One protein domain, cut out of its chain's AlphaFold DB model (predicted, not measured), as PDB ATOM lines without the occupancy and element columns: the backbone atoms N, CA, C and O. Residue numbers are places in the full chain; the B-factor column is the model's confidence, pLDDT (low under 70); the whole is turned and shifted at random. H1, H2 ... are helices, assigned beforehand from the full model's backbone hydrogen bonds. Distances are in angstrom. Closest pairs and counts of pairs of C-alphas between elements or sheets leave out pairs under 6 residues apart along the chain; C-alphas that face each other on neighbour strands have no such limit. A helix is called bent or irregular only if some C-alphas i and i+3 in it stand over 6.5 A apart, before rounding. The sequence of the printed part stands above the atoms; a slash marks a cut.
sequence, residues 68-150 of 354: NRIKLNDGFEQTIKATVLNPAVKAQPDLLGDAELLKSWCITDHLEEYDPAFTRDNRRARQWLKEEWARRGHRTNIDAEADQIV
ATOM      1  N   ASN A  68     -31.360 -32.888  -1.216       76.81
ATOM      2  CA  ASN A  68     -32.612 -32.310  -1.713       76.81
ATOM      3  C   ASN A  68     -33.252 -33.120  -2.847       76.81
ATOM      4  O   ASN A  68     -34.287 -32.717  -3.374       76.81
ATOM      5  N   ARG A  69     -32.696 -34.289  -3.179       82.44
ATOM      6  CA  ARG A  69     -33.079 -35.111  -4.333       82.44
ATOM      7  C   ARG A  69     -34.573 -35.398  -4.404       82.44
ATOM      8  O   ARG A  69     -35.177 -35.253  -5.459       82.44
ATOM      9  N   ILE A  70     -35.163 -35.778  -3.273       79.62
ATOM     10  CA  ILE A  70     -36.592 -36.101  -3.182       79.62
ATOM     11  C   ILE A  70     -37.432 -34.863  -3.502       79.62
ATOM     12  O   ILE A  70     -38.320 -34.933  -4.338       79.62
ATOM     13  N   LYS A  71     -37.097 -33.708  -2.918       76.50
ATOM     14  CA  LYS A  71     -37.819 -32.450  -3.163       76.50
ATOM     15  C   LYS A  71     -37.674 -31.971  -4.607       76.50
ATOM     16  O   LYS A  71     -38.631 -31.452  -5.171       76.50
ATOM     17  N   LEU A  72     -36.489 -32.138  -5.197       76.38
ATOM     18  CA  LEU A  72     -36.243 -31.812  -6.602       76.38
ATOM     19  C   LEU A  72     -37.084 -32.702  -7.521       76.38
ATOM     20  O   LEU A  72     -37.773 -32.183  -8.394       76.38
ATOM     21  N   ASN A  73     -37.091 -34.017  -7.282       82.69
ATOM     22  CA  ASN A  73     -37.944 -34.952  -8.013       82.69
ATOM     23  C   ASN A  73     -39.427 -34.587  -7.858       82.69
ATOM     24  O   ASN A  73     -40.111 -34.441  -8.865       82.69
ATOM     25  N   ASP A  74     -39.897 -34.331  -6.632       80.25
ATOM     26  CA  ASP A  74     -41.278 -33.915  -6.365       80.25
ATOM     27  C   ASP A  74     -41.646 -32.637  -7.141       80.25
ATOM     28  O   ASP A  74     -42.738 -32.537  -7.707       80.25
ATOM     29  N   GLY A  75     -40.735 -31.660  -7.194       78.12
ATOM     30  CA  GLY A  75     -40.908 -30.423  -7.956       78.12
ATOM     31  C   GLY A  75     -40.992 -30.674  -9.462       78.12
ATOM     32  O   GLY A  75     -41.927 -30.211 -10.115       78.12
ATOM     33  N   PHE A  76     -40.070 -31.464 -10.013       83.88
ATOM     34  CA  PHE A  76     -40.066 -31.838 -11.428       83.88
ATOM     35  C   PHE A  76     -41.307 -32.644 -11.824       83.88
ATOM     36  O   PHE A  76     -41.923 -32.373 -12.859       83.88
ATOM     37  N   GLU A  77     -41.727 -33.592 -10.986       86.31
ATOM     38  CA  GLU A  77     -42.978 -34.322 -11.158       86.31
ATOM     39  C   GLU A  77     -44.174 -33.370 -11.219       86.31
ATOM     40  O   GLU A  77     -45.053 -33.532 -12.069       86.31
ATOM     41  N   GLN A  78     -44.232 -32.382 -10.320       82.19
ATOM     42  CA  GLN A  78     -45.298 -31.383 -10.303       82.19
ATOM     43  C   GLN A  78     -45.291 -30.526 -11.566       82.19
ATOM     44  O   GLN A  78     -46.361 -30.313 -12.135       82.19
ATOM     45  N   THR A  79     -44.120 -30.106 -12.056       82.56
ATOM     46  CA  THR A  79     -44.010 -29.372 -13.323       82.56
ATOM     47  C   THR A  79     -44.584 -30.192 -14.470       82.56
ATOM     48  O   THR A  79     -45.484 -29.719 -15.156       82.56
ATOM     49  N   ILE A  80     -44.161 -31.450 -14.629       87.75
ATOM     50  CA  ILE A  80     -44.663 -32.323 -15.702       87.75
ATOM     51  C   ILE A  80     -46.164 -32.605 -15.551       87.75
ATOM     52  O   ILE A  80     -46.886 -32.662 -16.550       87.75
ATOM     53  N   LYS A  81     -46.668 -32.746 -14.318       86.62
ATOM     54  CA  LYS A  81     -48.106 -32.902 -14.035       86.62
ATOM     55  C   LYS A  81     -48.914 -31.653 -14.392       86.62
ATOM     56  O   LYS A  81     -50.022 -31.790 -14.906       86.62
ATOM     57  N   ALA A  82     -48.370 -30.467 -14.135       81.25
ATOM     58  CA  ALA A  82     -49.023 -29.183 -14.369       81.25
ATOM     59  C   ALA A  82     -48.940 -28.712 -15.829       81.25
ATOM     60  O   ALA A  82     -49.848 -28.011 -16.279       81.25
ATOM     61  N   THR A  83     -47.904 -29.122 -16.564       83.69
ATOM     62  CA  THR A  83     -47.702 -28.780 -17.975       83.69
ATOM     63  C   THR A  83     -48.146 -29.932 -18.880       83.69
ATOM     64  O   THR A  83     -49.313 -30.034 -19.244       83.69
ATOM     65  N   VAL A  84     -47.240 -30.852 -19.198       84.88
ATOM     66  CA  VAL A  84     -47.374 -31.890 -20.228       84.88
ATOM     67  C   VAL A  84     -48.503 -32.881 -19.947       84.88
ATOM     68  O   VAL A  84     -49.193 -33.337 -20.860       84.88
ATOM     69  N   LEU A  85     -48.701 -33.264 -18.687       86.69
ATOM     70  CA  LEU A  85     -49.739 -34.224 -18.311       86.69
ATOM     71  C   LEU A  85     -51.070 -33.559 -17.950       86.69
ATOM     72  O   LEU A  85     -52.058 -34.277 -17.774       86.69
ATOM     73  N   ASN A  86     -51.123 -32.227 -17.888       86.44
ATOM     74  CA  ASN A  86     -52.327 -31.504 -17.519       86.44
ATOM     75  C   ASN A  86     -53.390 -31.626 -18.625       86.44
ATOM     76  O   ASN A  86     -53.132 -31.263 -19.775       86.44
ATOM     77  N   PRO A  87     -54.606 -32.105 -18.311       82.62
ATOM     78  CA  PRO A  87     -55.680 -32.229 -19.293       82.62
ATOM     79  C   PRO A  87     -56.043 -30.914 -19.994       82.62
ATOM     80  O   PRO A  87     -56.423 -30.948 -21.161       82.62
ATOM     81  N   ALA A  88     -55.913 -29.772 -19.311       78.62
ATOM     82  CA  ALA A  88     -56.198 -28.460 -19.891       78.62
ATOM     83  C   ALA A  88     -55.186 -28.098 -20.987       78.62
ATOM     84  O   ALA A  88     -55.572 -27.688 -22.079       78.62
ATOM     85  N   VAL A  89     -53.904 -28.352 -20.724       79.81
ATOM     86  CA  VAL A  89     -52.815 -28.180 -21.691       79.81
ATOM     87  C   VAL A  89     -52.964 -29.151 -22.859       79.81
ATOM     88  O   VAL A  89     -52.830 -28.765 -24.013       79.81
ATOM     89  N   LYS A  90     -53.330 -30.410 -22.595       78.81
ATOM     90  CA  LYS A  90     -53.595 -31.387 -23.664       78.81
ATOM     91  C   LYS A  90     -54.781 -31.006 -24.550       78.81
ATOM     92  O   LYS A  90     -54.803 -31.385 -25.717       78.81
ATOM     93  N   ALA A  91     -55.767 -30.297 -24.003       79.44
ATOM     94  CA  ALA A  91     -56.909 -29.794 -24.757       79.44
ATOM     95  C   ALA A  91     -56.563 -28.557 -25.603       79.44
ATOM     96  O   ALA A  91     -57.225 -28.312 -26.611       79.44
ATOM     97  N   GLN A  92     -55.542 -27.793 -25.207       77.88
ATOM     98  CA  GLN A  92     -55.059 -26.599 -25.904       77.88
ATOM     99  C   GLN A  92     -53.525 -26.631 -26.009       77.88
ATOM    100  O   GLN A  92     -52.835 -25.886 -25.311       77.88
ATOM    101  N   PRO A  93     -52.975 -27.505 -26.868       73.12
ATOM    102  CA  PRO A  93     -51.535 -27.734 -26.945       73.12
ATOM    103  C   PRO A  93     -50.750 -26.515 -27.444       73.12
ATOM    104  O   PRO A  93     -49.575 -26.379 -27.119       73.12
ATOM    105  N   ASP A  94     -51.397 -25.601 -28.171       75.75
ATOM    106  CA  ASP A  94     -50.784 -24.368 -28.681       75.75
ATOM    107  C   ASP A  94     -50.453 -23.351 -27.564       75.75
ATOM    108  O   ASP A  94     -49.792 -22.351 -27.827       75.75
ATOM    109  N   LEU A  95     -50.889 -23.601 -26.318       71.38
ATOM    110  CA  LEU A  95     -50.517 -22.793 -25.151       71.38
ATOM    111  C   LEU A  95     -49.050 -22.965 -24.746       71.38
ATOM    112  O   LEU A  95     -48.505 -22.043 -24.150       71.38
ATOM    113  N   LEU A  96     -48.428 -24.115 -25.040       76.50
ATOM    114  CA  LEU A  96     -46.999 -24.288 -24.782       76.50
ATOM    115  C   LEU A  96     -46.176 -23.802 -25.965       76.50
ATOM    116  O   LEU A  96     -46.342 -24.286 -27.090       76.50
ATOM    117  N   GLY A  97     -45.217 -22.925 -25.687       76.56
ATOM    118  CA  GLY A  97     -44.183 -22.569 -26.654       76.56
ATOM    119  C   GLY A  97     -43.234 -23.739 -26.936       76.56
ATOM    120  O   GLY A  97     -43.084 -24.652 -26.121       76.56
ATOM    121  N   ASP A  98     -42.538 -23.701 -28.072       79.88
ATOM    122  CA  ASP A  98     -41.536 -24.724 -28.422       79.88
ATOM    123  C   ASP A  98     -40.425 -24.807 -27.362       79.88
ATOM    124  O   ASP A  98     -39.998 -25.895 -26.980       79.88
ATOM    125  N   ALA A  99     -40.023 -23.665 -26.793       73.00
ATOM    126  CA  ALA A  99     -39.064 -23.613 -25.691       73.00
ATOM    127  C   ALA A  99     -39.558 -24.361 -24.441       73.00
ATOM    128  O   ALA A  99     -38.773 -25.016 -23.760       73.00
ATOM    129  N   GLU A 100     -40.854 -24.300 -24.134       79.31
ATOM    130  CA  GLU A 100     -41.438 -24.983 -22.977       79.31
ATOM    131  C   GLU A 100     -41.573 -26.488 -23.210       79.31
ATOM    132  O   GLU A 100     -41.368 -27.266 -22.275       79.31
ATOM    133  N   LEU A 101     -41.852 -26.915 -24.447       84.44
ATOM    134  CA  LEU A 101     -41.817 -28.330 -24.826       84.44
ATOM    135  C   LEU A 101     -40.419 -28.914 -24.628       84.44
ATOM    136  O   LEU A 101     -40.275 -30.001 -24.068       84.44
ATOM    137  N   LEU A 102     -39.390 -28.171 -25.027       82.38
ATOM    138  CA  LEU A 102     -38.009 -28.617 -24.908       82.38
ATOM    139  C   LEU A 102     -37.496 -28.569 -23.461       82.38
ATOM    140  O   LEU A 102     -36.869 -29.521 -23.006       82.38
ATOM    141  N   LYS A 103     -37.832 -27.525 -22.687       79.75
ATOM    142  CA  LYS A 103     -37.568 -27.481 -21.234       79.75
ATOM    143  C   LYS A 103     -38.247 -28.664 -20.526       79.75
ATOM    144  O   LYS A 103     -37.620 -29.341 -19.712       79.75
ATOM    145  N   SER A 104     -39.501 -28.963 -20.878       85.31
ATOM    146  CA  SER A 104     -40.238 -30.116 -20.340       85.31
ATOM    147  C   SER A 104     -39.581 -31.442 -20.722       85.31
ATOM    148  O   SER A 104     -39.525 -32.353 -19.900       85.31
ATOM    149  N   TRP A 105     -39.035 -31.545 -21.935       86.06
ATOM    150  CA  TRP A 105     -38.266 -32.705 -22.369       86.06
ATOM    151  C   TRP A 105     -37.016 -32.930 -21.503       86.06
ATOM    152  O   TRP A 105     -36.814 -34.040 -21.009       86.06
ATOM    153  N   CYS A 106     -36.228 -31.891 -21.220       80.38
ATOM    154  CA  CYS A 106     -35.059 -32.009 -20.337       80.38
ATOM    155  C   CYS A 106     -35.439 -32.479 -18.920       80.38
ATOM    156  O   CYS A 106     -34.765 -33.329 -18.340       80.38
ATOM    157  N   ILE A 107     -36.559 -31.986 -18.380       81.94
ATOM    158  CA  ILE A 107     -37.074 -32.419 -17.069       81.94
ATOM    159  C   ILE A 107     -37.460 -33.907 -17.094       81.94
ATOM    160  O   ILE A 107     -37.186 -34.632 -16.136       81.94
ATOM    161  N   THR A 108     -38.064 -34.388 -18.188       83.12
ATOM    162  CA  THR A 108     -38.384 -35.818 -18.324       83.12
ATOM    163  C   THR A 108     -37.144 -36.708 -18.343       83.12
ATOM    164  O   THR A 108     -37.197 -37.821 -17.823       83.12
ATOM    165  N   ASP A 109     -36.023 -36.222 -18.875       81.31
ATOM    166  CA  ASP A 109     -34.763 -36.967 -18.882       81.31
ATOM    167  C   ASP A 109     -34.184 -37.100 -17.470       81.31
ATOM    168  O   ASP A 109     -33.865 -38.195 -17.008       81.31
ATOM    169  N   HIS A 110     -34.205 -35.997 -16.723       77.00
ATOM    170  CA  HIS A 110     -33.777 -35.972 -15.331       77.00
ATOM    171  C   HIS A 110     -34.626 -36.889 -14.431       77.00
ATOM    172  O   HIS A 110     -34.110 -37.567 -13.546       77.00
ATOM    173  N   LEU A 111     -35.940 -36.959 -14.652       79.44
ATOM    174  CA  LEU A 111     -36.809 -37.872 -13.901       79.44
ATOM    175  C   LEU A 111     -36.591 -39.347 -14.273       79.44
ATOM    176  O   LEU A 111     -36.828 -40.221 -13.446       79.44
ATOM    177  N   GLU A 112     -36.146 -39.655 -15.494       81.38
ATOM    178  CA  GLU A 112     -35.880 -41.040 -15.905       81.38
ATOM    179  C   GLU A 112     -34.669 -41.637 -15.185       81.38
ATOM    180  O   GLU A 112     -34.715 -42.797 -14.776       81.38
ATOM    181  N   GLU A 113     -33.615 -40.845 -14.997       72.88
ATOM    182  CA  GLU A 113     -32.380 -41.309 -14.364       72.88
ATOM    183  C   GLU A 113     -32.529 -41.487 -12.844       72.88
ATOM    184  O   GLU A 113     -31.956 -42.408 -12.256       72.88
ATOM    185  N   TYR A 114     -33.334 -40.640 -12.202       71.44
ATOM    186  CA  TYR A 114     -33.310 -40.492 -10.747       71.44
ATOM    187  C   TYR A 114     -34.648 -40.735 -10.039       71.44
ATOM    188  O   TYR A 114     -34.683 -40.697  -8.805       71.44
ATOM    189  N   ASP A 115     -35.743 -40.970 -10.768       79.56
ATOM    190  CA  ASP A 115     -37.043 -41.282 -10.174       79.56
ATOM    191  C   ASP A 115     -37.749 -42.495 -10.823       79.56
ATOM    192  O   ASP A 115     -38.562 -42.377 -11.752       79.56
ATOM    193  N   PRO A 116     -37.509 -43.705 -10.284       81.56
ATOM    194  CA  PRO A 116     -38.163 -44.912 -10.771       81.56
ATOM    195  C   PRO A 116     -39.664 -44.975 -10.437       81.56
ATOM    196  O   PRO A 116     -40.390 -45.760 -11.053       81.56
ATOM    197  N   ALA A 117     -40.165 -44.189  -9.476       84.75
ATOM    198  CA  ALA A 117     -41.583 -44.200  -9.121       84.75
ATOM    199  C   ALA A 117     -42.433 -43.482 -10.182       84.75
ATOM    200  O   ALA A 117     -43.549 -43.920 -10.486       84.75
ATOM    201  N   PHE A 118     -41.882 -42.443 -10.816       88.56
ATOM    202  CA  PHE A 118     -42.572 -41.652 -11.833       88.56
ATOM    203  C   PHE A 118     -42.453 -42.206 -13.265       88.56
ATOM    204  O   PHE A 118     -43.099 -41.704 -14.189       88.56
ATOM    205  N   THR A 119     -41.718 -43.302 -13.489       87.56
ATOM    206  CA  THR A 119     -41.410 -43.839 -14.833       87.56
ATOM    207  C   THR A 119     -42.631 -44.009 -15.749       87.56
ATOM    208  O   THR A 119     -42.554 -43.745 -16.950       87.56
ATOM    209  N   ARG A 120     -43.781 -44.456 -15.225       89.56
ATOM    210  CA  ARG A 120     -44.985 -44.664 -16.053       89.56
ATOM    211  C   ARG A 120     -45.533 -43.350 -16.604       89.56
ATOM    212  O   ARG A 120     -45.909 -43.287 -17.775       89.56
ATOM    213  N   ASP A 121     -45.623 -42.340 -15.752       88.50
ATOM    214  CA  ASP A 121     -46.177 -41.043 -16.124       88.50
ATOM    215  C   ASP A 121     -45.143 -40.232 -16.917       88.50
ATOM    216  O   ASP A 121     -45.512 -39.584 -17.896       88.50
ATOM    217  N   ASN A 122     -43.850 -40.425 -16.636       89.75
ATOM    218  CA  ASN A 122     -42.753 -39.906 -17.445       89.75
ATOM    219  C   ASN A 122     -42.783 -40.432 -18.895       89.75
ATOM    220  O   ASN A 122     -42.732 -39.661 -19.850       89.75
ATOM    221  N   ARG A 123     -42.984 -41.744 -19.099       90.12
ATOM    222  CA  ARG A 123     -43.138 -42.322 -20.454       90.12
ATOM    223  C   ARG A 123     -44.321 -41.729 -21.213       90.12
ATOM    224  O   ARG A 123     -44.217 -41.476 -22.410       90.12
ATOM    225  N   ARG A 124     -45.443 -41.496 -20.525       90.56
ATOM    226  CA  ARG A 124     -46.625 -40.847 -21.117       90.56
ATOM    227  C   ARG A 124     -46.339 -39.397 -21.499       90.56
ATOM    228  O   ARG A 124     -46.806 -38.957 -22.545       90.56
ATOM    229  N   ALA A 125     -45.585 -38.674 -20.672       90.62
ATOM    230  CA  ALA A 125     -45.164 -37.307 -20.952       90.62
ATOM    231  C   ALA A 125     -44.236 -37.248 -22.175       90.62
ATOM    232  O   ALA A 125     -44.519 -36.508 -23.114       90.62
ATOM    233  N   ARG A 126     -43.202 -38.101 -22.224       91.88
ATOM    234  CA  ARG A 126     -42.275 -38.197 -23.368       91.88
ATOM    235  C   ARG A 126     -42.990 -38.570 -24.665       91.88
ATOM    236  O   ARG A 126     -42.698 -37.992 -25.706       91.88
ATOM    237  N   GLN A 127     -43.938 -39.506 -24.616       92.25
ATOM    238  CA  GLN A 127     -44.728 -39.868 -25.792       92.25
ATOM    239  C   GLN A 127     -45.531 -38.671 -26.316       92.25
ATOM    240  O   GLN A 127     -45.449 -38.359 -27.501       92.25
ATOM    241  N   TRP A 128     -46.251 -37.975 -25.432       91.06
ATOM    242  CA  TRP A 128     -47.031 -36.801 -25.818       91.06
ATOM    243  C   TRP A 128     -46.147 -35.685 -26.389       91.06
ATOM    244  O   TRP A 128     -46.479 -35.126 -27.426       91.06
ATOM    245  N   LEU A 129     -44.994 -35.412 -25.770       90.44
ATOM    246  CA  LEU A 129     -44.036 -34.413 -26.253       90.44
ATOM    247  C   LEU A 129     -43.530 -34.729 -27.669       90.44
ATOM    248  O   LEU A 129     -43.465 -33.834 -28.506       90.44
ATOM    249  N   LYS A 130     -43.222 -36.001 -27.968       91.69
ATOM    250  CA  LYS A 130     -42.827 -36.428 -29.325       91.69
ATOM    251  C   LYS A 130     -43.954 -36.247 -30.335       91.69
ATOM    252  O   LYS A 130     -43.708 -35.777 -31.441       91.69
ATOM    253  N   GLU A 131     -45.170 -36.643 -29.965       90.81
ATOM    254  CA  GLU A 131     -46.353 -36.526 -30.822       90.81
ATOM    255  C   GLU A 131     -46.674 -35.059 -31.125       90.81
ATOM    256  O   GLU A 131     -46.918 -34.707 -32.277       90.81
ATOM    257  N   GLU A 132     -46.610 -34.198 -30.112       89.38
ATOM    258  CA  GLU A 132     -46.881 -32.767 -30.226       89.38
ATOM    259  C   GLU A 132     -45.811 -32.044 -31.052       89.38
ATOM    260  O   GLU A 132     -46.133 -31.283 -31.963       89.38
ATOM    261  N   TRP A 133     -44.535 -32.349 -30.817       89.19
ATOM    262  CA  TRP A 133     -43.432 -31.822 -31.618       89.19
ATOM    263  C   TRP A 133     -43.530 -32.254 -33.089       89.19
ATOM    264  O   TRP A 133     -43.379 -31.447 -34.006       89.19
ATOM    265  N   ALA A 134     -43.866 -33.522 -33.341       88.00
ATOM    266  CA  ALA A 134     -44.092 -34.010 -34.698       88.00
ATOM    267  C   ALA A 134     -45.316 -33.345 -35.354       88.00
ATOM    268  O   ALA A 134     -45.267 -33.003 -36.537       88.00
ATOM    269  N   ARG A 135     -46.398 -33.112 -34.595       89.06
ATOM    270  CA  ARG A 135     -47.611 -32.417 -35.065       89.06
ATOM    271  C   ARG A 135     -47.304 -31.001 -35.553       89.06
ATOM    272  O   ARG A 135     -47.886 -30.576 -36.548       89.06
ATOM    273  N   ARG A 136     -46.388 -30.292 -34.886       86.62
ATOM    274  CA  ARG A 136     -45.954 -28.932 -35.258       86.62
ATOM    275  C   ARG A 136     -45.102 -28.880 -36.532       86.62
ATOM    276  O   ARG A 136     -44.889 -27.803 -37.080       86.62
ATOM    277  N   GLY A 137     -44.680 -30.030 -37.064       81.31
ATOM    278  CA  GLY A 137     -43.994 -30.115 -38.354       81.31
ATOM    279  C   GLY A 137     -42.524 -29.698 -38.311       81.31
ATOM    280  O   GLY A 137     -41.970 -29.301 -39.339       81.31
ATOM    281  N   HIS A 138     -41.880 -29.787 -37.143       82.62
ATOM    282  CA  HIS A 138     -40.440 -29.576 -37.028       82.62
ATOM    283  C   HIS A 138     -39.669 -30.605 -37.868       82.62
ATOM    284  O   HIS A 138     -40.078 -31.756 -38.028       82.62
ATOM    285  N   ARG A 139     -38.535 -30.179 -38.436       71.56
ATOM    286  CA  ARG A 139     -37.700 -31.028 -39.307       71.56
ATOM    287  C   ARG A 139     -36.932 -32.098 -38.531       71.56
ATOM    288  O   ARG A 139     -36.538 -33.107 -39.109       71.56
ATOM    289  N   THR A 140     -36.695 -31.846 -37.250       76.00
ATOM    290  CA  THR A 140     -35.903 -32.650 -36.321       76.00
ATOM    291  C   THR A 140     -36.799 -33.211 -35.222       76.00
ATOM    292  O   THR A 140     -37.845 -32.649 -34.896       76.00
ATOM    293  N   ASN A 141     -36.394 -34.340 -34.638       81.62
ATOM    294  CA  ASN A 141     -37.077 -34.899 -33.472       81.62
ATOM    295  C   ASN A 141     -36.810 -34.036 -32.234       81.62
ATOM    296  O   ASN A 141     -35.727 -33.467 -32.110       81.62
ATOM    297  N   ILE A 142     -37.754 -34.018 -31.290       81.69
ATOM    298  CA  ILE A 142     -37.617 -33.257 -30.039       81.69
ATOM    299  C   ILE A 142     -36.385 -33.674 -29.237       81.69
ATOM    300  O   ILE A 142     -35.753 -32.818 -28.638       81.69
ATOM    301  N   ASP A 143     -35.995 -34.956 -29.285       76.00
ATOM    302  CA  ASP A 143     -34.758 -35.432 -28.662       76.00
ATOM    303  C   ASP A 143     -33.564 -34.627 -29.208       76.00
ATOM    304  O   ASP A 143     -32.790 -34.043 -28.459       76.00
ATOM    305  N   ALA A 144     -33.486 -34.499 -30.536       70.19
ATOM    306  CA  ALA A 144     -32.371 -33.841 -31.191       70.19
ATOM    307  C   ALA A 144     -32.356 -32.316 -30.992       70.19
ATOM    308  O   ALA A 144     -31.285 -31.705 -31.045       70.19
ATOM    309  N   GLU A 145     -33.520 -31.702 -30.790       70.44
ATOM    310  CA  GLU A 145     -33.656 -30.264 -30.545       70.44
ATOM    311  C   GLU A 145     -33.508 -29.909 -29.055       70.44
ATOM    312  O   GLU A 145     -32.991 -28.854 -28.699       70.44
ATOM    313  N   ALA A 146     -33.890 -30.799 -28.145       67.62
ATOM    314  CA  ALA A 146     -33.674 -30.594 -26.717       67.62
ATOM    315  C   ALA A 146     -32.194 -30.778 -26.360       67.62
ATOM    316  O   ALA A 146     -31.629 -29.969 -25.626       67.62
ATOM    317  N   ASP A 147     -31.531 -31.741 -27.003       62.56
ATOM    318  CA  ASP A 147     -30.069 -31.842 -27.033       62.56
ATOM    319  C   ASP A 147     -29.399 -30.574 -27.608       62.56
ATOM    320  O   ASP A 147     -28.218 -30.347 -27.382       62.56
ATOM    321  N   GLN A 148     -30.100 -29.753 -28.405       55.16
ATOM    322  CA  GLN A 148     -29.570 -28.467 -28.894       55.16
ATOM    323  C   GLN A 148     -29.704 -27.351 -27.862       55.16
ATOM    324  O   GLN A 148     -28.850 -26.464 -27.807       55.16
ATOM    325  N   ILE A 149     -30.742 -27.405 -27.023       55.25
ATOM    326  CA  ILE A 149     -30.884 -26.521 -25.859       55.25
ATOM    327  C   ILE A 149     -29.825 -26.806 -24.803       55.25
ATOM    328  O   ILE A 149     -29.498 -25.905 -24.042       55.25
ATOM    329  N   VAL A 150     -29.237 -28.001 -24.803       53.66
ATOM    330  CA  VAL A 150     -28.038 -28.353 -24.039       53.66
ATOM    331  C   VAL A 150     -26.866 -28.487 -25.017       53.66
ATOM    332  O   VAL A 150     -26.502 -29.603 -25.338       53.66
TER     333      VAL A 150
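What this domain is: This is residues 68 to 150 of the 354 residues of an uncharacterized protein of Bifidobacterium aemilianum (UniProt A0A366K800). Two long helices, H3 and H4, run side by side in opposite directions as a helical hairpin and make the core of this domain. The long helix H1 packs on H3 at a slant, and the short helix H5 packs crosswise on H3; the very short helix H2 sits away from the other helices on the connection from H1 to H3. The printed part has 83 residues with five named helices, in the order H1, H2, H3, H4, H5 along the chain, and no named strand; the class is all helix. The whole is compact, with a radius of gyration of the C-alphas of 12.3 A and spans of 37 by 28 by 19 A along its three main axes.

Where its parts are: The printed part begins with H1, residues 68 to 82, which measures 21.0 A from first to last C-alpha and has C-alpha 68 at (-32.612, -32.310, -1.713). H2 follows at residues 87 to 91 and measures 6.1 A. H3 holds residues 98 to 114 and measures 25.1 A, from C-alpha 98 at (-41.536, -24.724, -28.422) to C-alpha 114 at (-33.310, -40.492, -10.747). H4, residues 119 to 135, has 17 residues like H3 and measures 24.0 A. H5, residues 142 to 149, measures 10.4 A and ends with C-alpha 149 at (-30.884, -26.521, -25.859). Val 150 is the last printed residue. No helix is bent or irregular.

How they stand to each other: H3 is the hub, touching H1, H4 and H5, and its centre is 4.6 A from the mean of the C-alphas, nearer than that of any other helix. H1 touches H3 at a steep tilt of 41 degrees, running opposite ways; their closest C-alphas are those of Phe 76 and Ile 107, 6.4 A apart. H3 and H4 form a hairpin: they touch at a shallow tilt of 25 degrees and run opposite ways, with the C-alphas of Thr 108 and Asn 122 the closest at 6.0 A. H5 touches H3 about perpendicular, at 82 degrees; the closest C-alphas are those of Leu 102 and Ala 146, 5.1 A apart, and H3 touches H5 with residues 102 to 106 alone. H4 and H5 only just touch, with 3 pairs of C-alphas within 8 A, and stand about perpendicular at 89 degrees. The closest of these are the C-alphas of Lys 130 and Ile 142, 6.1 A apart, and H4 touches H5 with residues 129 to 133 alone. H1 and H4 are close but not clearly touching, with the C-alphas of Ile 80 and Ala 125 the closest at 7.3 A. The helix packing is mostly crossed, with 1 of the 4 touching pairs at a shallow tilt. H2 touches no helix: it is apart from H3, H4 and H5, and only just apart from H1, where the closest C-alphas are 8.3 A apart. H1 and H5 are apart too. In H1, H2, H3, H4 and H5, every O i to N i+4 pair is within hydrogen-bond range.

The domain as a whole: The two C-alphas farthest apart, those of Asn 68 and Gly 137, are 38.4 A from each other, and the first and last printed C-alphas, those of Asn 68 and Val 150, are 23.1 A apart. The printed part has no cut. The links from H1 to H2 and from H3 to H4 are tight, with 4 residues each; those from H2 to H3 and from H4 to H5 are short, with 6 residues each. The mean pLDDT of the printed part is 80.9. Confidence is low, under 70, at residues 146 to 150, and H5 has a mean pLDDT of 67.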